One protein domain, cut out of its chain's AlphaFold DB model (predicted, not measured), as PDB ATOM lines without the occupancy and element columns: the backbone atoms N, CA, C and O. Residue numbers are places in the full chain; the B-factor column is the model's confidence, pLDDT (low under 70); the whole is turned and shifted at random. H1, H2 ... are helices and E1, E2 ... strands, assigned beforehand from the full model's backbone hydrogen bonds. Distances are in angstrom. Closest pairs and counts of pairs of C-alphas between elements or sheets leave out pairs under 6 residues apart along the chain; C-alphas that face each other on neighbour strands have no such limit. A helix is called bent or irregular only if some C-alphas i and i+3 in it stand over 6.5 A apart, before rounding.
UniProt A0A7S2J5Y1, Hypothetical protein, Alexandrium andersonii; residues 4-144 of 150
ATOM      1  N   ALA A   4     -34.588   8.975 -24.521       85.12
ATOM      2  CA  ALA A   4     -35.112   7.619 -24.430       85.12
ATOM      3  C   ALA A   4     -35.222   7.279 -22.945       85.12
ATOM      4  O   ALA A   4     -34.328   7.613 -22.165       85.12
ATOM      5  N   THR A   5     -36.344   6.732 -22.495       88.31
ATOM      6  CA  THR A   5     -36.578   6.503 -21.065       88.31
ATOM      7  C   THR A   5     -37.419   5.273 -20.844       88.31
ATOM      8  O   THR A   5     -38.374   5.007 -21.569       88.31
ATOM      9  N   PHE A   6     -37.012   4.530 -19.824       88.62
ATOM     10  CA  PHE A   6     -37.688   3.344 -19.360       88.62
ATOM     11  C   PHE A   6     -38.552   3.680 -18.149       88.62
ATOM     12  O   PHE A   6     -38.095   4.352 -17.224       88.62
ATOM     13  N   TRP A   7     -39.792   3.213 -18.168       89.44
ATOM     14  CA  TRP A   7     -40.763   3.401 -17.105       89.44
ATOM     15  C   TRP A   7     -41.505   2.092 -16.831       89.44
ATOM     16  O   TRP A   7     -41.721   1.286 -17.739       89.44
ATOM     17  N   VAL A   8     -41.884   1.881 -15.572       88.12
ATOM     18  CA  VAL A   8     -42.609   0.691 -15.124       88.12
ATOM     19  C   VAL A   8     -43.837   1.125 -14.336       88.12
ATOM     20  O   VAL A   8     -43.691   1.767 -13.297       88.12
ATOM     21  N   ASP A   9     -45.024   0.723 -14.791       86.44
ATOM     22  CA  ASP A   9     -46.238   0.767 -13.978       86.44
ATOM     23  C   ASP A   9     -46.261  -0.458 -13.065       86.44
ATOM     24  O   ASP A   9     -46.410  -1.599 -13.518       86.44
ATOM     25  N   THR A  10     -46.111  -0.234 -11.763       82.75
ATOM     26  CA  THR A  10     -46.194  -1.305 -10.770       82.75
ATOM     27  C   THR A  10     -47.621  -1.681 -10.386       82.75
ATOM     28  O   THR A  10     -47.797  -2.720  -9.752       82.75
ATOM     29  N   GLU A  11     -48.611  -0.859 -10.739       82.69
ATOM     30  CA  GLU A  11     -50.027  -1.024 -10.390       82.69
ATOM     31  C   GLU A  11     -50.873  -1.569 -11.545       82.69
ATOM     32  O   GLU A  11     -52.054  -1.877 -11.360       82.69
ATOM     33  N   PHE A  12     -50.280  -1.714 -12.729       80.94
ATOM     34  CA  PHE A  12     -50.940  -2.310 -13.879       80.94
ATOM     35  C   PHE A  12     -51.443  -3.732 -13.568       80.94
ATOM     36  O   PHE A  12     -50.794  -4.502 -12.863       80.94
ATOM     37  N   LYS A  13     -52.645  -4.052 -14.063       71.38
ATOM     38  CA  LYS A  13     -53.313  -5.362 -13.914       71.38
ATOM     39  C   LYS A  13     -54.079  -5.771 -15.183       71.38
ATOM     40  O   LYS A  13     -55.079  -6.478 -15.106       71.38
ATOM     41  N   GLY A  14     -53.685  -5.238 -16.339       74.75
ATOM     42  CA  GLY A  14     -54.429  -5.388 -17.591       74.75
ATOM     43  C   GLY A  14     -53.741  -6.283 -18.620       74.75
ATOM     44  O   GLY A  14     -52.603  -6.706 -18.450       74.75
ATOM     45  N   ASP A  15     -54.428  -6.508 -19.740       81.81
ATOM     46  CA  ASP A  15     -53.850  -7.116 -20.938       81.81
ATOM     47  C   ASP A  15     -53.719  -6.061 -22.046       81.81
ATOM     48  O   ASP A  15     -54.707  -5.454 -22.472       81.81
ATOM     49  N   LEU A  16     -52.497  -5.879 -22.546       84.69
ATOM     50  CA  LEU A  16     -52.179  -4.981 -23.658       84.69
ATOM     51  C   LEU A  16     -52.931  -5.306 -24.952       84.69
ATOM     52  O   LEU A  16     -53.086  -4.426 -25.799       84.69
ATOM     53  N   SER A  17     -53.395  -6.544 -25.140       83.25
ATOM     54  CA  SER A  17     -54.191  -6.918 -26.313       83.25
ATOM     55  C   SER A  17     -55.557  -6.215 -26.341       83.25
ATOM     56  O   SER A  17     -56.086  -5.934 -27.416       83.25
ATOM     57  N   THR A  18     -56.090  -5.872 -25.165       85.81
ATOM     58  CA  THR A  18     -57.414  -5.254 -24.992       85.81
ATOM     59  C   THR A  18     -57.384  -3.726 -25.042       85.81
ATOM     60  O   THR A  18     -58.434  -3.080 -25.120       85.81
ATOM     61  N   PHE A  19     -56.186  -3.137 -25.017       89.69
ATOM     62  CA  PHE A  19     -56.000  -1.694 -24.986       89.69
ATOM     63  C   PHE A  19     -56.489  -1.020 -26.269       89.69
ATOM     64  O   PHE A  19     -56.170  -1.417 -27.391       89.69
ATOM     65  N   LYS A  20     -57.196   0.093 -26.094       90.31
ATOM     66  CA  LYS A  20     -57.522   1.041 -27.162       90.31
ATOM     67  C   LYS A  20     -56.500   2.176 -27.159       90.31
ATOM     68  O   LYS A  20     -55.797   2.402 -26.178       90.31
ATOM     69  N   LYS A  21     -56.452   2.973 -28.237       91.31
ATOM     70  CA  LYS A  21     -55.537   4.134 -28.350       91.31
ATOM     71  C   LYS A  21     -55.569   5.067 -27.127       91.31
ATOM     72  O   LYS A  21     -54.534   5.600 -26.742       91.31
ATOM     73  N   LYS A  22     -56.745   5.252 -26.514       90.69
ATOM     74  CA  LYS A  22     -56.913   6.081 -25.309       90.69
ATOM     75  C   LYS A  22     -56.175   5.523 -24.084       90.69
ATOM     76  O   LYS A  22     -55.686   6.305 -23.280       90.69
ATOM     77  N   ASP A  23     -56.065   4.203 -23.975       91.38
ATOM     78  CA  ASP A  23     -55.436   3.532 -22.838       91.38
ATOM     79  C   ASP A  23     -53.909   3.647 -22.974       91.38
ATOM     80  O   ASP A  23     -53.235   4.081 -22.046       91.38
ATOM     81  N   PHE A  24     -53.375   3.449 -24.190       92.44
ATOM     82  CA  PHE A  24     -51.971   3.763 -24.503       92.44
ATOM     83  C   PHE A  24     -51.622   5.229 -24.228       92.44
ATOM     84  O   PHE A  24     -50.560   5.517 -23.680       92.44
ATOM     85  N   LYS A  25     -52.516   6.165 -24.581       93.00
ATOM     86  CA  LYS A  25     -52.341   7.591 -24.278       93.00
ATOM     87  C   LYS A  25     -52.263   7.842 -22.771       93.00
ATOM     88  O   LYS A  25     -51.406   8.610 -22.341       93.00
ATOM     89  N   ALA A  26     -53.142   7.225 -21.981       90.44
ATOM     90  CA  ALA A  26     -53.165   7.404 -20.532       90.44
ATOM     91  C   ALA A  26     -51.858   6.916 -19.892       90.44
ATOM     92  O   ALA A  26     -51.214   7.670 -19.165       90.44
ATOM     93  N   GLU A  27     -51.413   5.708 -20.240       90.75
ATOM     94  CA  GLU A  27     -50.177   5.138 -19.697       90.75
ATOM     95  C   GLU A  27     -48.926   5.896 -20.150       90.75
ATOM     96  O   GLU A  27     -48.037   6.192 -19.352       90.75
ATOM     97  N   LEU A  28     -48.878   6.310 -21.419       91.62
ATOM     98  CA  LEU A  28     -47.772   7.119 -21.916       91.62
ATOM     99  C   LEU A  28     -47.735   8.508 -21.268       91.62
ATOM    100  O   LEU A  28     -46.650   9.022 -21.005       91.62
ATOM    101  N   THR A  29     -48.893   9.099 -20.949       90.19
ATOM    102  CA  THR A  29     -48.951  10.345 -20.167       90.19
ATOM    103  C   THR A  29     -48.256  10.165 -18.821       90.19
ATOM    104  O   THR A  29     -47.378  10.961 -18.498       90.19
ATOM    105  N   LYS A  30     -48.580   9.103 -18.066       88.00
ATOM    106  CA  LYS A  30     -47.934   8.814 -16.771       88.00
ATOM    107  C   LYS A  30     -46.412   8.658 -16.907       88.00
ATOM    108  O   LYS A  30     -45.650   9.181 -16.091       88.00
ATOM    109  N   ALA A  31     -45.968   7.958 -17.953       88.56
ATOM    110  CA  ALA A  31     -44.551   7.707 -18.211       88.56
ATOM    111  C   ALA A  31     -43.770   8.964 -18.636       88.56
ATOM    112  O   ALA A  31     -42.558   9.043 -18.428       88.56
ATOM    113  N   LEU A  32     -44.439   9.938 -19.254       85.75
ATOM    114  CA  LEU A  32     -43.827  11.196 -19.672       85.75
ATOM    115  C   LEU A  32     -43.824  12.239 -18.533       85.75
ATOM    116  O   LEU A  32     -42.841  12.969 -18.389       85.75
ATOM    117  N   THR A  33     -44.873  12.306 -17.700       79.19
ATOM    118  CA  THR A  33     -44.993  13.298 -16.605       79.19
ATOM    119  C   THR A  33     -43.998  13.072 -15.467       79.19
ATOM    120  O   THR A  33     -43.657  14.010 -14.745       79.19
ATOM    121  N   THR A  34     -43.458  11.858 -15.328       64.31
ATOM    122  CA  THR A  34     -42.464  11.508 -14.299       64.31
ATOM    123  C   THR A  34     -41.136  12.267 -14.443       64.31
ATOM    124  O   THR A  34     -40.349  12.291 -13.501       64.31
ATOM    125  N   LYS A  35     -40.882  12.944 -15.576       56.69
ATOM    126  CA  LYS A  35     -39.663  13.748 -15.799       56.69
ATOM    127  C   LYS A  35     -39.675  15.172 -15.214       56.69
ATOM    128  O   LYS A  35     -38.717  15.908 -15.438       56.69
ATOM    129  N   GLY A  36     -40.673  15.530 -14.403       47.31
ATOM    130  CA  GLY A  36     -40.688  16.766 -13.610       47.31
ATOM    131  C   GLY A  36     -41.115  18.020 -14.384       47.31
ATOM    132  O   GLY A  36     -40.810  18.152 -15.562       47.31
ATOM    133  N   LYS A  37     -41.846  18.914 -13.689       46.91
ATOM    134  CA  LYS A  37     -42.219  20.329 -13.974       46.91
ATOM    135  C   LYS A  37     -42.442  20.798 -15.432       46.91
ATOM    136  O   LYS A  37     -42.456  21.999 -15.672       46.91
ATOM    137  N   GLY A  38     -42.665  19.907 -16.390       54.38
ATOM    138  CA  GLY A  38     -43.175  20.226 -17.719       54.38
ATOM    139  C   GLY A  38     -44.614  19.749 -17.814       54.38
ATOM    140  O   GLY A  38     -44.863  18.547 -17.708       54.38
ATOM    141  N   PHE A  39     -45.557  20.675 -17.981       65.06
ATOM    142  CA  PHE A  39     -46.916  20.306 -18.359       65.06
ATOM    143  C   PHE A  39     -46.853  19.714 -19.766       65.06
ATOM    144  O   PHE A  39     -46.378  20.347 -20.708       65.06
ATOM    145  N   ILE A  40     -47.239  18.445 -19.875       73.25
ATOM    146  CA  ILE A  40     -47.394  17.793 -21.169       73.25
ATOM    147  C   ILE A  40     -48.770  18.165 -21.665       73.25
ATOM    148  O   ILE A  40     -49.777  17.777 -21.071       73.25
ATOM    149  N   GLU A  41     -48.790  18.889 -22.767       70.56
ATOM    150  CA  GLU A  41     -50.015  19.273 -23.433       70.56
ATOM    151  C   GLU A  41     -50.209  18.423 -24.685       70.56
ATOM    152  O   GLU A  41     -49.263  17.922 -25.302       70.56
ATOM    153  N   SER A  42     -51.475  18.227 -25.046       84.12
ATOM    154  CA  SER A  42     -51.856  17.734 -26.373       84.12
ATOM    155  C   SER A  42     -51.271  16.374 -26.796       84.12
ATOM    156  O   SER A  42     -51.233  16.075 -27.991       84.12
ATOM    157  N   LEU A  43     -50.882  15.501 -25.849       91.75
ATOM    158  CA  LEU A  43     -50.390  14.156 -26.183       91.75
ATOM    159  C   LEU A  43     -51.399  13.423 -27.075       91.75
ATOM    160  O   LEU A  43     -52.566  13.248 -26.709       91.75
ATOM    161  N   THR A  44     -50.937  12.939 -28.221       93.94
ATOM    162  CA  THR A  44     -51.744  12.214 -29.201       93.94
ATOM    163  C   THR A  44     -51.024  10.941 -29.621       93.94
ATOM    164  O   THR A  44     -49.818  10.943 -29.830       93.94
ATOM    165  N   ILE A  45     -51.772   9.839 -29.716       95.88
ATOM    166  CA  ILE A  45     -51.281   8.567 -30.255       95.88
ATOM    167  C   ILE A  45     -51.701   8.478 -31.722       95.88
ATOM    168  O   ILE A  45     -52.883   8.277 -32.022       95.88
ATOM    169  N   ASP A  46     -50.737   8.581 -32.631       94.19
ATOM    170  CA  ASP A  46     -51.006   8.575 -34.071       94.19
ATOM    171  C   ASP A  46     -51.360   7.163 -34.533       94.19
ATOM    172  O   ASP A  46     -52.420   6.902 -35.119       94.19
ATOM    173  N   LYS A  47     -50.490   6.209 -34.200       94.50
ATOM    174  CA  LYS A  47     -50.575   4.826 -34.660       94.50
ATOM    175  C   LYS A  47     -50.156   3.879 -33.550       94.50
ATOM    176  O   LYS A  47     -49.215   4.157 -32.820       94.50
ATOM    177  N   VAL A  48     -50.845   2.746 -33.472       95.25
ATOM    178  CA  VAL A  48     -50.447   1.594 -32.659       95.25
ATOM    179  C   VAL A  48     -50.264   0.416 -33.605       95.25
ATOM    180  O   VAL A  48     -51.057   0.237 -34.529       95.25
ATOM    181  N   MET A  49     -49.194  -0.339 -33.411       93.50
ATOM    182  CA  MET A  49     -48.798  -1.481 -34.225       93.50
ATOM    183  C   MET A  49     -48.333  -2.613 -33.316       93.50
ATOM    184  O   MET A  49     -47.915  -2.377 -32.181       93.50
ATOM    185  N   ASP A  50     -48.373  -3.834 -33.828       92.75
ATOM    186  CA  ASP A  50     -47.728  -4.961 -33.167       92.75
ATOM    187  C   ASP A  50     -46.207  -4.866 -33.310       92.75
ATOM    188  O   ASP A  50     -45.690  -4.485 -34.362       92.75
ATOM    189  N   GLY A  51     -45.500  -5.168 -32.221       89.06
ATOM    190  CA  GLY A  51     -44.050  -5.326 -32.211       89.06
ATOM    191  C   GLY A  51     -43.655  -6.802 -32.228       89.06
ATOM    192  O   GLY A  51     -44.333  -7.649 -32.808       89.06
ATOM    193  N   ALA A  52     -42.560  -7.124 -31.539       88.12
ATOM    194  CA  ALA A  52     -42.245  -8.510 -31.197       88.12
ATOM    195  C   ALA A  52     -43.389  -9.152 -30.369       88.12
ATOM    196  O   ALA A  52     -44.179  -8.423 -29.765       88.12
ATOM    197  N   PRO A  53     -43.488 -10.494 -30.292       87.31
ATOM    198  CA  PRO A  53     -44.529 -11.160 -29.508       87.31
ATOM    199  C   PRO A  53     -44.618 -10.616 -28.076       87.31
ATOM    200  O   PRO A  53     -43.620 -10.604 -27.363       87.31
ATOM    201  N   GLY A  54     -45.805 -10.145 -27.678       86.69
ATOM    202  CA  GLY A  54     -46.043  -9.515 -26.371       86.69
ATOM    203  C   GLY A  54     -45.791  -8.008 -26.296       86.69
ATOM    204  O   GLY A  54     -45.999  -7.421 -25.237       86.69
ATOM    205  N   TYR A  55     -45.379  -7.377 -27.399       91.62
ATOM    206  CA  TYR A  55     -45.088  -5.949 -27.467       91.62
ATOM    207  C   TYR A  55     -46.091  -5.222 -28.360       91.62
ATOM    208  O   TYR A  55     -46.462  -5.691 -29.439       91.62
ATOM    209  N   LYS A  56     -46.466  -4.016 -27.940       94.31
ATOM    210  CA  LYS A  56     -47.187  -3.038 -28.759       94.31
ATOM    211  C   LYS A  56     -46.297  -1.824 -28.965       94.31
ATOM    212  O   LYS A  56     -45.650  -1.370 -28.027       94.31
ATOM    213  N   ILE A  57     -46.265  -1.298 -30.182       95.75
ATOM    214  CA  ILE A  57     -45.502  -0.103 -30.540       95.75
ATOM    215  C   ILE A  57     -46.478   1.027 -30.839       95.75
ATOM    216  O   ILE A  57     -47.374   0.852 -31.661       95.75
ATOM    217  N   ALA A  58     -46.302   2.189 -30.216       96.94
ATOM    218  CA  ALA A  58     -47.096   3.375 -30.511       96.94
ATOM    219  C   ALA A  58     -46.215   4.530 -30.986       96.94
ATOM    220  O   ALA A  58     -45.219   4.853 -30.340       96.94
ATOM    221  N   SER A  59     -46.599   5.174 -32.087       95.81
ATOM    222  CA  SER A  59     -46.069   6.486 -32.462       95.81
ATOM    223  C   SER A  59     -46.963   7.579 -31.890       95.81
ATOM    224  O   SER A  59     -48.187   7.415 -31.823       95.81
ATOM    225  N   TYR A  60     -46.352   8.674 -31.458       95.81
ATOM    226  CA  TYR A  60     -47.059   9.726 -30.749       95.81
ATOM    227  C   TYR A  60     -46.422  11.098 -30.948       95.81
ATOM    228  O   TYR A  60     -45.229  11.219 -31.244       95.81
ATOM    229  N   THR A  61     -47.215  12.130 -30.684       94.44
ATOM    230  CA  THR A  61     -46.772  13.522 -30.605       94.44
ATOM    231  C   THR A  61     -47.235  14.154 -29.308       94.44
ATOM    232  O   THR A  61     -48.282  13.794 -28.776       94.44
ATOM    233  N   TYR A  62     -46.458  15.091 -28.781       91.75
ATOM    234  CA  TYR A  62     -46.827  15.857 -27.598       91.75
ATOM    235  C   TYR A  62     -46.124  17.200 -27.586       91.75
ATOM    236  O   TYR A  62     -45.028  17.339 -28.133       91.75
ATOM    237  N   ASP A  63     -46.738  18.150 -26.901       89.81
ATOM    238  CA  ASP A  63     -46.179  19.469 -26.696       89.81
ATOM    239  C   ASP A  63     -45.668  19.587 -25.262       89.81
ATOM    240  O   ASP A  63     -46.250  19.052 -24.314       89.81
ATOM    241  N   VAL A  64     -44.530  20.261 -25.106       85.88
ATOM    242  CA  VAL A  64     -43.978  20.615 -23.797       85.88
ATOM    243  C   VAL A  64     -43.789  22.111 -23.748       85.88
ATOM    244  O   VAL A  64     -43.073  22.672 -24.584       85.88
ATOM    245  N   GLU A  65     -44.375  22.745 -22.743       83.44
ATOM    246  CA  GLU A  65     -44.085  24.135 -22.440       83.44
ATOM    247  C   GLU A  65     -42.716  24.239 -21.758       83.44
ATOM    248  O   GLU A  65     -42.420  23.564 -20.766       83.44
ATOM    249  N   SER A  66     -41.830  25.044 -22.336       76.69
ATOM    250  CA  SER A  66     -40.530  25.324 -21.737       76.69
ATOM    251  C   SER A  66     -40.659  26.360 -20.620       76.69
ATOM    252  O   SER A  66     -41.533  27.221 -20.646       76.69
ATOM    253  N   ALA A  67     -39.707  26.365 -19.685       73.38
ATOM    254  CA  ALA A  67     -39.635  27.389 -18.636       73.38
ATOM    255  C   ALA A  67     -39.486  28.830 -19.174       73.38
ATOM    256  O   ALA A  67     -39.656  29.786 -18.424       73.38
ATOM    257  N   ALA A  68     -39.155  28.985 -20.457       77.69
ATOM    258  CA  ALA A  68     -39.026  30.265 -21.142       77.69
ATOM    259  C   ALA A  68     -40.309  30.683 -21.897       77.69
ATOM    260  O   ALA A  68     -40.274  31.659 -22.642       77.69
ATOM    261  N   GLY A  69     -41.426  29.965 -21.724       79.75
ATOM    262  CA  GLY A  69     -42.742  30.353 -22.248       79.75
ATOM    263  C   GLY A  69     -42.973  30.042 -23.729       79.75
ATOM    264  O   GLY A  69     -43.874  30.605 -24.340       79.75
ATOM    265  N   PHE A  70     -42.158  29.170 -24.330       81.94
ATOM    266  CA  PHE A  70     -42.403  28.657 -25.681       81.94
ATOM    267  C   PHE A  70     -42.744  27.168 -25.672       81.94
ATOM    268  O   PHE A  70     -42.159  26.388 -24.910       81.94
ATOM    269  N   THR A  71     -43.650  26.782 -26.569       86.31
ATOM    270  CA  THR A  71     -44.095  25.403 -26.784       86.31
ATOM    271  C   THR A  71     -43.137  24.664 -27.712       86.31
ATOM    272  O   THR A  71     -42.786  25.145 -28.790       86.31
ATOM    273  N   ILE A  72     -42.714  23.471 -27.301       87.75
ATOM    274  CA  ILE A  72     -41.855  22.596 -28.097       87.75
ATOM    275  C   ILE A  72     -42.653  21.363 -28.504       87.75
ATOM    276  O   ILE A  72     -42.905  20.491 -27.669       87.75
ATOM    277  N   ALA A  73     -42.952  21.258 -29.798       91.50
ATOM    278  CA  ALA A  73     -43.535  20.056 -30.376       91.50
ATOM    279  C   ALA A  73     -42.512  18.916 -30.434       91.50
ATOM    280  O   ALA A  73     -41.368  19.076 -30.894       91.50
ATOM    281  N   ARG A  74     -42.928  17.748 -29.951       92.19
ATOM    282  CA  ARG A  74     -42.128  16.528 -29.932       92.19
ATOM    283  C   ARG A  74     -42.874  15.374 -30.567       92.19
ATOM    284  O   ARG A  74     -44.088  15.240 -30.452       92.19
ATOM    285  N   SER A  75     -42.103  14.498 -31.192       94.94
ATOM    286  CA  SER A  75     -42.586  13.266 -31.802       94.94
ATOM    287  C   SER A  75     -41.749  12.098 -31.308       94.94
ATOM    288  O   SER A  75     -40.556  12.246 -31.022       94.94
ATOM    289  N   GLY A  76     -42.382  10.941 -31.174       95.19
ATOM    290  CA  GLY A  76     -41.786   9.819 -30.481       95.19
ATOM    291  C   GLY A  76     -42.369   8.474 -30.861       95.19
ATOM    292  O   GLY A  76     -43.399   8.368 -31.530       95.19
ATOM    293  N   ILE A  77     -41.670   7.437 -30.413       96.44
ATOM    294  CA  ILE A  77     -42.083   6.043 -30.550       96.44
ATOM    295  C   ILE A  77     -41.897   5.370 -29.192       96.44
ATOM    296  O   ILE A  77     -40.874   5.573 -28.532       96.44
ATOM    297  N   ALA A  78     -42.884   4.591 -28.767       96.75
ATOM    298  CA  ALA A  78     -42.866   3.856 -27.511       96.75
ATOM    299  C   ALA A  78     -43.160   2.369 -27.729       96.75
ATOM    300  O   ALA A  78     -44.040   2.023 -28.514       96.75
ATOM    301  N   ALA A  79     -42.441   1.505 -27.015       95.69
ATOM    302  CA  ALA A  79     -42.753   0.092 -26.851       95.69
ATOM    303  C   ALA A  79     -43.427  -0.121 -25.501       95.69
ATOM    304  O   ALA A  79     -42.930   0.344 -24.477       95.69
ATOM    305  N   PHE A  80     -44.508  -0.884 -25.520       93.81
ATOM    306  CA  PHE A  80     -45.266  -1.324 -24.362       93.81
ATOM    307  C   PHE A  80     -45.165  -2.839 -24.292       93.81
ATOM    308  O   PHE A  80     -45.384  -3.517 -25.297       93.81
ATOM    309  N   THR A  81     -44.868  -3.371 -23.116       91.25
ATOM    310  CA  THR A  81     -44.973  -4.801 -22.833       91.25
ATOM    311  C   THR A  81     -45.475  -4.997 -21.415       91.25
ATOM    312  O   THR A  81     -45.173  -4.206 -20.533       91.25
ATOM    313  N   ALA A  82     -46.281  -6.029 -21.219       84.62
ATOM    314  CA  ALA A  82     -46.686  -6.503 -19.902       84.62
ATOM    315  C   ALA A  82     -46.248  -7.961 -19.700       84.62
ATOM    316  O   ALA A  82     -46.689  -8.635 -18.773       84.62
ATOM    317  N   GLN A  83     -45.390  -8.475 -20.594       68.75
ATOM    318  CA  GLN A  83     -44.836  -9.813 -20.459       68.75
ATOM    319  C   GLN A  83     -43.813  -9.824 -19.330       68.75
ATOM    320  O   GLN A  83     -42.647  -9.474 -19.504       68.75
ATOM    321  N   SER A  84     -44.261 -10.259 -18.160       55.94
ATOM    322  CA  SER A  84     -43.403 -10.436 -17.004       55.94
ATOM    323  C   SER A  84     -43.981 -11.509 -16.082       55.94
ATOM    324  O   SER A  84     -45.104 -11.412 -15.606       55.94
ATOM    325  N   THR A  85     -43.171 -12.516 -15.747       50.72
ATOM    326  CA  THR A  85     -43.405 -13.392 -14.583       50.72
ATOM    327  C   THR A  85     -43.158 -12.679 -13.243       50.72
ATOM    328  O   THR A  85     -43.362 -13.280 -12.192       50.72
ATOM    329  N   ALA A  86     -42.705 -11.418 -13.251       45.22
ATOM    330  CA  ALA A  86     -42.443 -10.567 -12.083       45.22
ATOM    331  C   ALA A  86     -43.665  -9.709 -11.674       45.22
ATOM    332  O   ALA A  86     -43.524  -8.594 -11.159       45.22
ATOM    333  N   GLY A  87     -44.865 -10.246 -11.905       53.75
ATOM    334  CA  GLY A  87     -46.139  -9.547 -11.766       53.75
ATOM    335  C   GLY A  87     -46.518  -8.847 -13.064       53.75
ATOM    336  O   GLY A  87     -45.631  -8.413 -13.804       53.75
ATOM    337  N   ASP A  88     -47.824  -8.767 -13.318       66.50
ATOM    338  CA  ASP A  88     -48.494  -8.192 -14.494       66.50
ATOM    339  C   ASP A  88     -48.270  -6.672 -14.616       66.50
ATOM    340  O   ASP A  88     -49.205  -5.888 -14.703       66.50
ATOM    341  N   LYS A  89     -47.016  -6.229 -14.554       83.69
ATOM    342  CA  LYS A  89     -46.599  -4.829 -14.573       83.69
ATOM    343  C   LYS A  89     -46.404  -4.379 -16.008       83.69
ATOM    344  O   LYS A  89     -45.859  -5.129 -16.814       83.69
ATOM    345  N   LEU A  90     -46.778  -3.141 -16.301       89.31
ATOM    346  CA  LEU A  90     -46.566  -2.549 -17.615       89.31
ATOM    347  C   LEU A  90     -45.166  -1.947 -17.676       89.31
ATOM    348  O   LEU A  90     -44.796  -1.117 -16.856       89.31
ATOM    349  N   GLN A  91     -44.386  -2.345 -18.665       91.06
ATOM    350  CA  GLN A  91     -43.092  -1.770 -18.991       91.06
ATOM    351  C   GLN A  91     -43.212  -0.935 -20.263       91.06
ATOM    352  O   GLN A  91     -43.703  -1.409 -21.291       91.06
ATOM    353  N   ILE A  92     -42.727   0.303 -20.201       93.19
ATOM    354  CA  ILE A  92     -42.762   1.243 -21.316       93.19
ATOM    355  C   ILE A  92     -41.350   1.754 -21.571       93.19
ATOM    356  O   ILE A  92     -40.754   2.405 -20.713       93.19
ATOM    357  N   LEU A  93     -40.822   1.494 -22.765       94.25
ATOM    358  CA  LEU A  93     -39.663   2.217 -23.281       94.25
ATOM    359  C   LEU A  93     -40.163   3.246 -24.282       94.25
ATOM    360  O   LEU A  93     -40.651   2.876 -25.347       94.25
ATOM    361  N   TRP A  94     -40.016   4.527 -23.970       94.38
ATOM    362  CA  TRP A  94     -40.433   5.605 -24.859       94.38
ATOM    363  C   TRP A  94     -39.248   6.440 -25.321       94.38
ATOM    364  O   TRP A  94     -38.258   6.615 -24.609       94.38
ATOM    365  N   THR A  95     -39.357   6.958 -26.539       94.62
ATOM    366  CA  THR A  95     -38.363   7.824 -27.168       94.62
ATOM    367  C   THR A  95     -39.028   9.096 -27.660       94.62
ATOM    368  O   THR A  95     -40.161   9.054 -28.122       94.62
ATOM    369  N   GLY A  96     -38.339  10.231 -27.580       92.56
ATOM    370  CA  GLY A  96     -38.878  11.512 -28.019       92.56
ATOM    371  C   GLY A  96     -37.795  12.435 -28.548       92.56
ATOM    372  O   GLY A  96     -36.750  12.609 -27.921       92.56
ATOM    373  N   VAL A  97     -38.075  13.064 -29.683       93.19
ATOM    374  CA  VAL A  97     -37.229  14.071 -30.335       93.19
ATOM    375  C   VAL A  97     -38.070  15.292 -30.683       93.19
ATOM    376  O   VAL A  97     -39.299  15.227 -30.700       93.19
ATOM    377  N   VAL A  98     -37.423  16.423 -30.959       92.75
ATOM    378  CA  VAL A  98     -38.132  17.603 -31.480       92.75
ATOM    379  C   VAL A  98     -38.702  17.263 -32.859       92.75
ATOM    380  O   VAL A  98     -37.988  16.694 -33.686       92.75
ATOM    381  N   THR A  99     -39.965  17.609 -33.124       91.56
ATOM    382  CA  THR A  99     -40.693  17.169 -34.332       91.56
ATOM    383  C   THR A  99     -39.962  17.498 -35.635       91.56
ATOM    384  O   THR A  99     -39.928  16.664 -36.537       91.56
ATOM    385  N   GLY A 100     -39.278  18.645 -35.715       91.50
ATOM    386  CA  GLY A 100     -38.486  19.025 -36.894       91.50
ATOM    387  C   GLY A 100     -37.365  18.042 -37.264       91.50
ATOM    388  O   GLY A 100     -37.004  17.953 -38.430       91.50
ATOM    389  N   ARG A 101     -36.855  17.255 -36.305       92.00
ATOM    390  CA  ARG A 101     -35.823  16.221 -36.526       92.00
ATOM    391  C   ARG A 101     -36.394  14.813 -36.657       92.00
ATOM    392  O   ARG A 101     -35.655  13.870 -36.929       92.00
ATOM    393  N   TYR A 102     -37.699  14.641 -36.457       92.12
ATOM    394  CA  TYR A 102     -38.305  13.317 -36.376       92.12
ATOM    395  C   TYR A 102     -38.106  12.508 -37.656       92.12
ATOM    396  O   TYR A 102     -37.751  11.341 -37.574       92.12
ATOM    397  N   LYS A 103     -38.253  13.132 -38.831       92.44
ATOM    398  CA  LYS A 103     -38.112  12.451 -40.126       92.44
ATOM    399  C   LYS A 103     -36.734  11.800 -40.313       92.44
ATOM    400  O   LYS A 103     -36.656  10.703 -40.853       92.44
ATOM    401  N   GLU A 104     -35.673  12.459 -39.855       93.81
ATOM    402  CA  GLU A 104     -34.295  11.953 -39.937       93.81
ATOM    403  C   GLU A 104     -34.023  10.894 -38.863       93.81
ATOM    404  O   GLU A 104     -33.398   9.873 -39.130       93.81
ATOM    405  N   MET A 105     -34.553  11.105 -37.655       92.94
ATOM    406  CA  MET A 105     -34.314  10.233 -36.502       92.94
ATOM    407  C   MET A 105     -35.224   8.999 -36.468       92.94
ATOM    408  O   MET A 105     -34.963   8.065 -35.712       92.94
ATOM    409  N   GLN A 106     -36.306   8.964 -37.251       90.50
ATOM    410  CA  GLN A 106     -37.355   7.946 -37.150       90.50
ATOM    411  C   GLN A 106     -36.814   6.515 -37.273       90.50
ATOM    412  O   GLN A 106     -37.305   5.617 -36.584       90.50
ATOM    413  N   GLY A 107     -35.815   6.294 -38.132       92.31
ATOM    414  CA  GLY A 107     -35.162   4.992 -38.286       92.31
ATOM    415  C   GLY A 107     -34.473   4.534 -36.999       92.31
ATOM    416  O   GLY A 107     -34.712   3.418 -36.533       92.31
ATOM    417  N   ASP A 108     -33.700   5.420 -36.375       93.00
ATOM    418  CA  ASP A 108     -32.976   5.134 -35.134       93.00
ATOM    419  C   ASP A 108     -33.922   4.955 -33.946       93.00
ATOM    420  O   ASP A 108     -33.766   4.012 -33.170       93.00
ATOM    421  N   LEU A 109     -34.956   5.795 -33.834       92.50
ATOM    422  CA  LEU A 109     -35.974   5.654 -32.787       92.50
ATOM    423  C   LEU A 109     -36.701   4.314 -32.902       92.50
ATOM    424  O   LEU A 109     -36.864   3.604 -31.908       92.50
ATOM    425  N   ASN A 110     -37.079   3.923 -34.124       91.94
ATOM    426  CA  ASN A 110     -37.656   2.606 -34.367       91.94
ATOM    427  C   ASN A 110     -36.680   1.495 -33.997       91.94
ATOM    428  O   ASN A 110     -37.104   0.513 -33.396       91.94
ATOM    429  N   ARG A 111     -35.393   1.623 -34.327       92.12
ATOM    430  CA  ARG A 111     -34.388   0.614 -33.983       92.12
ATOM    431  C   ARG A 111     -34.260   0.442 -32.471       92.12
ATOM    432  O   ARG A 111     -34.294  -0.692 -31.999       92.12
ATOM    433  N   VAL A 112     -34.171   1.540 -31.719       91.56
ATOM    434  CA  VAL A 112     -34.103   1.523 -30.248       91.56
ATOM    435  C   VAL A 112     -35.326   0.812 -29.676       91.56
ATOM    436  O   VAL A 112     -35.191  -0.181 -28.963       91.56
ATOM    437  N   VAL A 113     -36.521   1.260 -30.057       92.88
ATOM    438  CA  VAL A 113     -37.783   0.725 -29.536       92.88
ATOM    439  C   VAL A 113     -37.987  -0.742 -29.929       92.88
ATOM    440  O   VAL A 113     -38.369  -1.554 -29.092       92.88
ATOM    441  N   ASN A 114     -37.676  -1.126 -31.168       91.00
ATOM    442  CA  ASN A 114     -37.824  -2.511 -31.624       91.00
ATOM    443  C   ASN A 114     -36.747  -3.454 -31.079       91.00
ATOM    444  O   ASN A 114     -36.956  -4.668 -31.095       91.00
ATOM    445  N   SER A 115     -35.618  -2.935 -30.588       90.94
ATOM    446  CA  SER A 115     -34.588  -3.728 -29.903       90.94
ATOM    447  C   SER A 115     -34.904  -3.987 -28.428       90.94
ATOM    448  O   SER A 115     -34.295  -4.859 -27.814       90.94
ATOM    449  N   PHE A 116     -35.878  -3.268 -27.864       90.81
ATOM    450  CA  PHE A 116     -36.242  -3.382 -26.462       90.81
ATOM    451  C   PHE A 116     -36.792  -4.767 -26.133       90.81
ATOM    452  O   PHE A 116     -37.770  -5.226 -26.727       90.81
ATOM    453  N   ARG A 117     -36.157  -5.440 -25.176       86.81
ATOM    454  CA  ARG A 117     -36.581  -6.746 -24.679       86.81
ATOM    455  C   ARG A 117     -36.528  -6.751 -23.160       86.81
ATOM    456  O   ARG A 117     -35.548  -6.312 -22.567       86.81
ATOM    457  N   ILE A 118     -37.566  -7.304 -22.553       81.75
ATOM    458  CA  ILE A 118     -37.607  -7.711 -21.155       81.75
ATOM    459  C   ILE A 118     -37.383  -9.221 -21.123       81.75
ATOM    460  O   ILE A 118     -38.160  -9.990 -21.686       81.75
ATOM    461  N   GLY A 119     -36.265  -9.628 -20.526       69.81
ATOM    462  CA  GLY A 119     -35.921 -11.031 -20.340       69.81
ATOM    463  C   GLY A 119     -36.546 -11.601 -19.071       69.81
ATOM    464  O   GLY A 119     -36.659 -10.919 -18.053       69.81
ATOM    465  N   THR A 120     -36.905 -12.880 -19.109       65.12
ATOM    466  CA  THR A 120     -37.232 -13.652 -17.910       65.12
ATOM    467  C   THR A 120     -35.950 -14.138 -17.248       65.12
ATOM    468  O   THR A 120     -35.185 -14.881 -17.862       65.12
ATOM    469  N   VAL A 121     -35.741 -13.785 -15.980       62.62
ATOM    470  CA  VAL A 121     -34.751 -14.472 -15.146       62.62
ATOM    471  C   VAL A 121     -35.402 -15.758 -14.623       62.62
ATOM    472  O   VAL A 121     -36.456 -15.679 -13.985       62.62
ATOM    473  N   PRO A 122     -34.831 -16.948 -14.885       62.16
ATOM    474  CA  PRO A 122     -35.338 -18.200 -14.336       62.16
ATOM    475  C   PRO A 122     -35.504 -18.118 -12.815       62.16
ATOM    476  O   PRO A 122     -34.627 -17.610 -12.112       62.16
ATOM    477  N   LYS A 123     -36.606 -18.664 -12.280       62.41
ATOM    478  CA  LYS A 123     -36.883 -18.657 -10.829       62.41
ATOM    479  C   LYS A 123     -35.747 -19.272 -10.001       62.41
ATOM    480  O   LYS A 123     -35.515 -18.835  -8.876       62.41
ATOM    481  N   SER A 124     -35.022 -20.246 -10.555       63.19
ATOM    482  CA  SER A 124     -33.841 -20.848  -9.927       63.19
ATOM    483  C   SER A 124     -32.720 -19.832  -9.685       63.19
ATOM    484  O   SER A 124     -32.172 -19.796  -8.589       63.19
ATOM    485  N   ILE A 125     -32.449 -18.960 -10.660       62.44
ATOM    486  CA  ILE A 125     -31.440 -17.890 -10.572       62.44
ATOM    487  C   ILE A 125     -31.928 -16.760  -9.656       62.44
ATOM    488  O   ILE A 125     -31.177 -16.245  -8.836       62.44
ATOM    489  N   SER A 126     -33.215 -16.409  -9.725       60.50
ATOM    490  CA  SER A 126     -33.793 -15.415  -8.811       60.50
ATOM    491  C   SER A 126     -33.705 -15.861  -7.346       60.50
ATOM    492  O   SER A 126     -33.373 -15.060  -6.477       60.50
ATOM    493  N   THR A 127     -33.937 -17.146  -7.063       60.84
ATOM    494  CA  THR A 127     -33.873 -17.688  -5.697       60.84
ATOM    495  C   THR A 127     -32.439 -17.750  -5.168       60.84
ATOM    496  O   THR A 127     -32.227 -17.474  -3.987       60.84
ATOM    497  N   SER A 128     -31.453 -18.083  -6.014       61.59
ATOM    498  CA  SER A 128     -30.040 -18.065  -5.614       61.59
ATOM    499  C   SER A 128     -29.559 -16.643  -5.334       61.59
ATOM    500  O   SER A 128     -28.987 -16.415  -4.277       61.59
ATOM    501  N   MET A 129     -29.907 -15.672  -6.185       63.19
ATOM    502  CA  MET A 129     -29.567 -14.260  -5.968       63.19
ATOM    503  C   MET A 129     -30.210 -13.693  -4.698       63.19
ATOM    504  O   MET A 129     -29.555 -12.983  -3.947       63.19
ATOM    505  N   ILE A 130     -31.474 -14.030  -4.408       65.75
ATOM    506  CA  ILE A 130     -32.140 -13.603  -3.164       65.75
ATOM    507  C   ILE A 130     -31.466 -14.229  -1.936       65.75
ATOM    508  O   ILE A 130     -31.317 -13.557  -0.917       65.75
ATOM    509  N   LYS A 131     -31.060 -15.503  -2.011       64.69
ATOM    510  CA  LYS A 131     -30.317 -16.163  -0.927       64.69
ATOM    511  C   LYS A 131     -28.941 -15.535  -0.719       64.69
ATOM    512  O   LYS A 131     -28.590 -15.265   0.422       64.69
ATOM    513  N   GLU A 132     -28.205 -15.270  -1.794       63.75
ATOM    514  CA  GLU A 132     -26.892 -14.620  -1.741       63.75
ATOM    515  C   GLU A 132     -26.999 -13.212  -1.148       63.75
ATOM    516  O   GLU A 132     -26.289 -12.904  -0.194       63.75
ATOM    517  N   PHE A 133     -27.963 -12.401  -1.596       61.91
ATOM    518  CA  PHE A 133     -28.207 -11.070  -1.029       61.91
ATOM    519  C   PHE A 133     -28.568 -11.111   0.457       61.91
ATOM    520  O   PHE A 133     -28.038 -10.315   1.226       61.91
ATOM    521  N   LYS A 134     -29.431 -12.045   0.881       67.00
ATOM    522  CA  LYS A 134     -29.757 -12.212   2.306       67.00
ATOM    523  C   LYS A 134     -28.541 -12.639   3.121       67.00
ATOM    524  O   LYS A 134     -28.294 -12.059   4.168       67.00
ATOM    525  N   SER A 135     -27.751 -13.584   2.612       72.69
ATOM    526  CA  SER A 135     -26.536 -14.038   3.295       72.69
ATOM    527  C   SER A 135     -25.477 -12.938   3.409       72.69
ATOM    528  O   SER A 135     -24.781 -12.860   4.415       72.69
ATOM    529  N   MET A 136     -25.382 -12.049   2.414       63.09
ATOM    530  CA  MET A 136     -24.506 -10.880   2.462       63.09
ATOM    531  C   MET A 136     -25.009  -9.830   3.452       63.09
ATOM    532  O   MET A 136     -24.203  -9.282   4.192       63.09
ATOM    533  N   ASP A 137     -26.316  -9.562   3.499       64.19
ATOM    534  CA  ASP A 137     -26.905  -8.607   4.448       64.19
ATOM    535  C   ASP A 137     -26.754  -9.098   5.899       64.19
ATOM    536  O   ASP A 137     -26.360  -8.339   6.783       64.19
ATOM    537  N   GLU A 138     -26.957 -10.398   6.126       70.12
ATOM    538  CA  GLU A 138     -26.706 -11.063   7.409       70.12
ATOM    539  C   GLU A 138     -25.216 -11.021   7.788       70.12
ATOM    540  O   GLU A 138     -24.881 -10.672   8.920       70.12
ATOM    541  N   ALA A 139     -24.306 -11.287   6.843       66.44
ATOM    542  CA  ALA A 139     -22.862 -11.194   7.071       66.44
ATOM    543  C   ALA A 139     -22.397  -9.752   7.345       66.44
ATOM    544  O   ALA A 139     -21.550  -9.531   8.206       66.44
ATOM    545  N   MET A 140     -22.970  -8.759   6.659       60.69
ATOM    546  CA  MET A 140     -22.689  -7.338   6.889       60.69
ATOM    547  C   MET A 140     -23.239  -6.851   8.231       60.69
ATOM    548  O   MET A 140     -22.588  -6.050   8.896       60.69
ATOM    549  N   SER A 141     -24.409  -7.346   8.644       63.72
ATOM    550  CA  SER A 141     -24.984  -7.053   9.959       63.72
ATOM    551  C   SER A 141     -24.205  -7.714  11.097       63.72
ATOM    552  O   SER A 141     -24.166  -7.164  12.193       63.72
ATOM    553  N   ALA A 142     -23.589  -8.875  10.859       61.19
ATOM    554  CA  ALA A 142     -22.747  -9.565  11.836       61.19
ATOM    555  C   ALA A 142     -21.324  -8.984  11.932       61.19
ATOM    556  O   ALA A 142     -20.649  -9.183  12.939       61.19
ATOM    557  N   ALA A 143     -20.863  -8.277  10.897       63.69
ATOM    558  CA  ALA A 143     -19.517  -7.707  10.821       63.69
ATOM    559  C   ALA A 143     -19.377  -6.304  11.456       63.69
ATOM    560  O   ALA A 143     -18.285  -5.746  11.414       63.69
ATOM    561  N   ASP A 144     -20.453  -5.737  12.021       56.00
ATOM    562  CA  ASP A 144     -20.486  -4.420  12.691       56.00
ATOM    563  C   ASP A 144     -19.841  -3.286  11.858       56.00
ATOM    564  O   ASP A 144     -19.151  -2.396  12.358       56.00
TER     565      ASP A 144
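AT A GLANCE: This is residues 4 to 144 of the 150 residues of the protein "Hypothetical protein" of Alexandrium andersonii (UniProt A0A7S2J5Y1). A strongly twisted sheet of five strands curls between two helices, with H1 on one face and H2 on the other, while H3 sticks out from this body as a free arm. The printed part has 141 residues with five named strands and three named helices, in the order E1 H1 E2 E3 E4 E5 H2 H3; the sheet runs E1 E5 E4 E3 E2, all antiparallel, and the class is mixed, helices and strands. The whole is loose, with a radius of gyration of the C-alphas of 18.7 A, and spans 57 by 38 by 28 A, only just elongated, with the arm H3 at one end.

IN THESE COORDINATES: E1, residues 4 to 9, begins at C-alpha 4 (-35.112, 7.619, -24.430) and is 16.7 A long. H1 is residues 21 to 33, 18.3 A. E2, residues 40 to 50, is 25.7 A long and bends by 56 degrees at residue 43. E3, residues 55 to 65, and E4, residues 71 to 81, are each 30.5 A long; E3 bends by 52 degrees at residue 59 and E4 by 50 degrees at residue 75. E5 is residues 90 to 98, 25.9 A. H2, residues 99 to 115, is 22.2 A long, has a kink of 70 degrees near residue 106 and is irregular: C-alphas 100 and 103 are 7.3 A apart. H3, residues 123 to 142, is 28.2 A long and ends at C-alpha 142 (-22.747, -9.565, 11.836).

HOW THE PARTS SIT: E2, E3, E4 and E5 form a meander, each strand the antiparallel neighbour of the one before, in three hairpins. N 49 and O 57 are 2.8 A apart between E2 and E3, N 58 and O 78 2.8 A between E3 and E4, and N 93 and O 79 2.9 A between E4 and E5. E1 pairs with E5, with N 7 and O 92 2.8 A apart. The edge strands are E1 and E2. H1 and H2 are on opposite faces of the sheet, three layers in all, and the sheet curls round each. The closest C-alphas of H1 and E2 are those of Lys 25 and Ile 45, 6.1 A; those of H2 and E4 are Arg 74 and Thr 99, 4.7 A. H3 is not on the sheet and is apart from H1 and H2. In H1 and H3 every O i to N i+4 pair is within hydrogen-bond range; in H2, 9 of 13 are.

THE WHOLE: The C-alphas farthest apart are those of Gly 100 and Ala 142, 58.6 A. Residues 124 to 144, of which 124 to 142 belong to H3, stand free; the body without them spans 50 by 29 by 25 A. The printed part has no cut, and the link E1 to H1 is long, 11 residues. Mean pLDDT of the printed part is 81.7; residues 34 to 39, 83 to 88, 119 to 134, 136 to 137 and 139 to 144 are under 70.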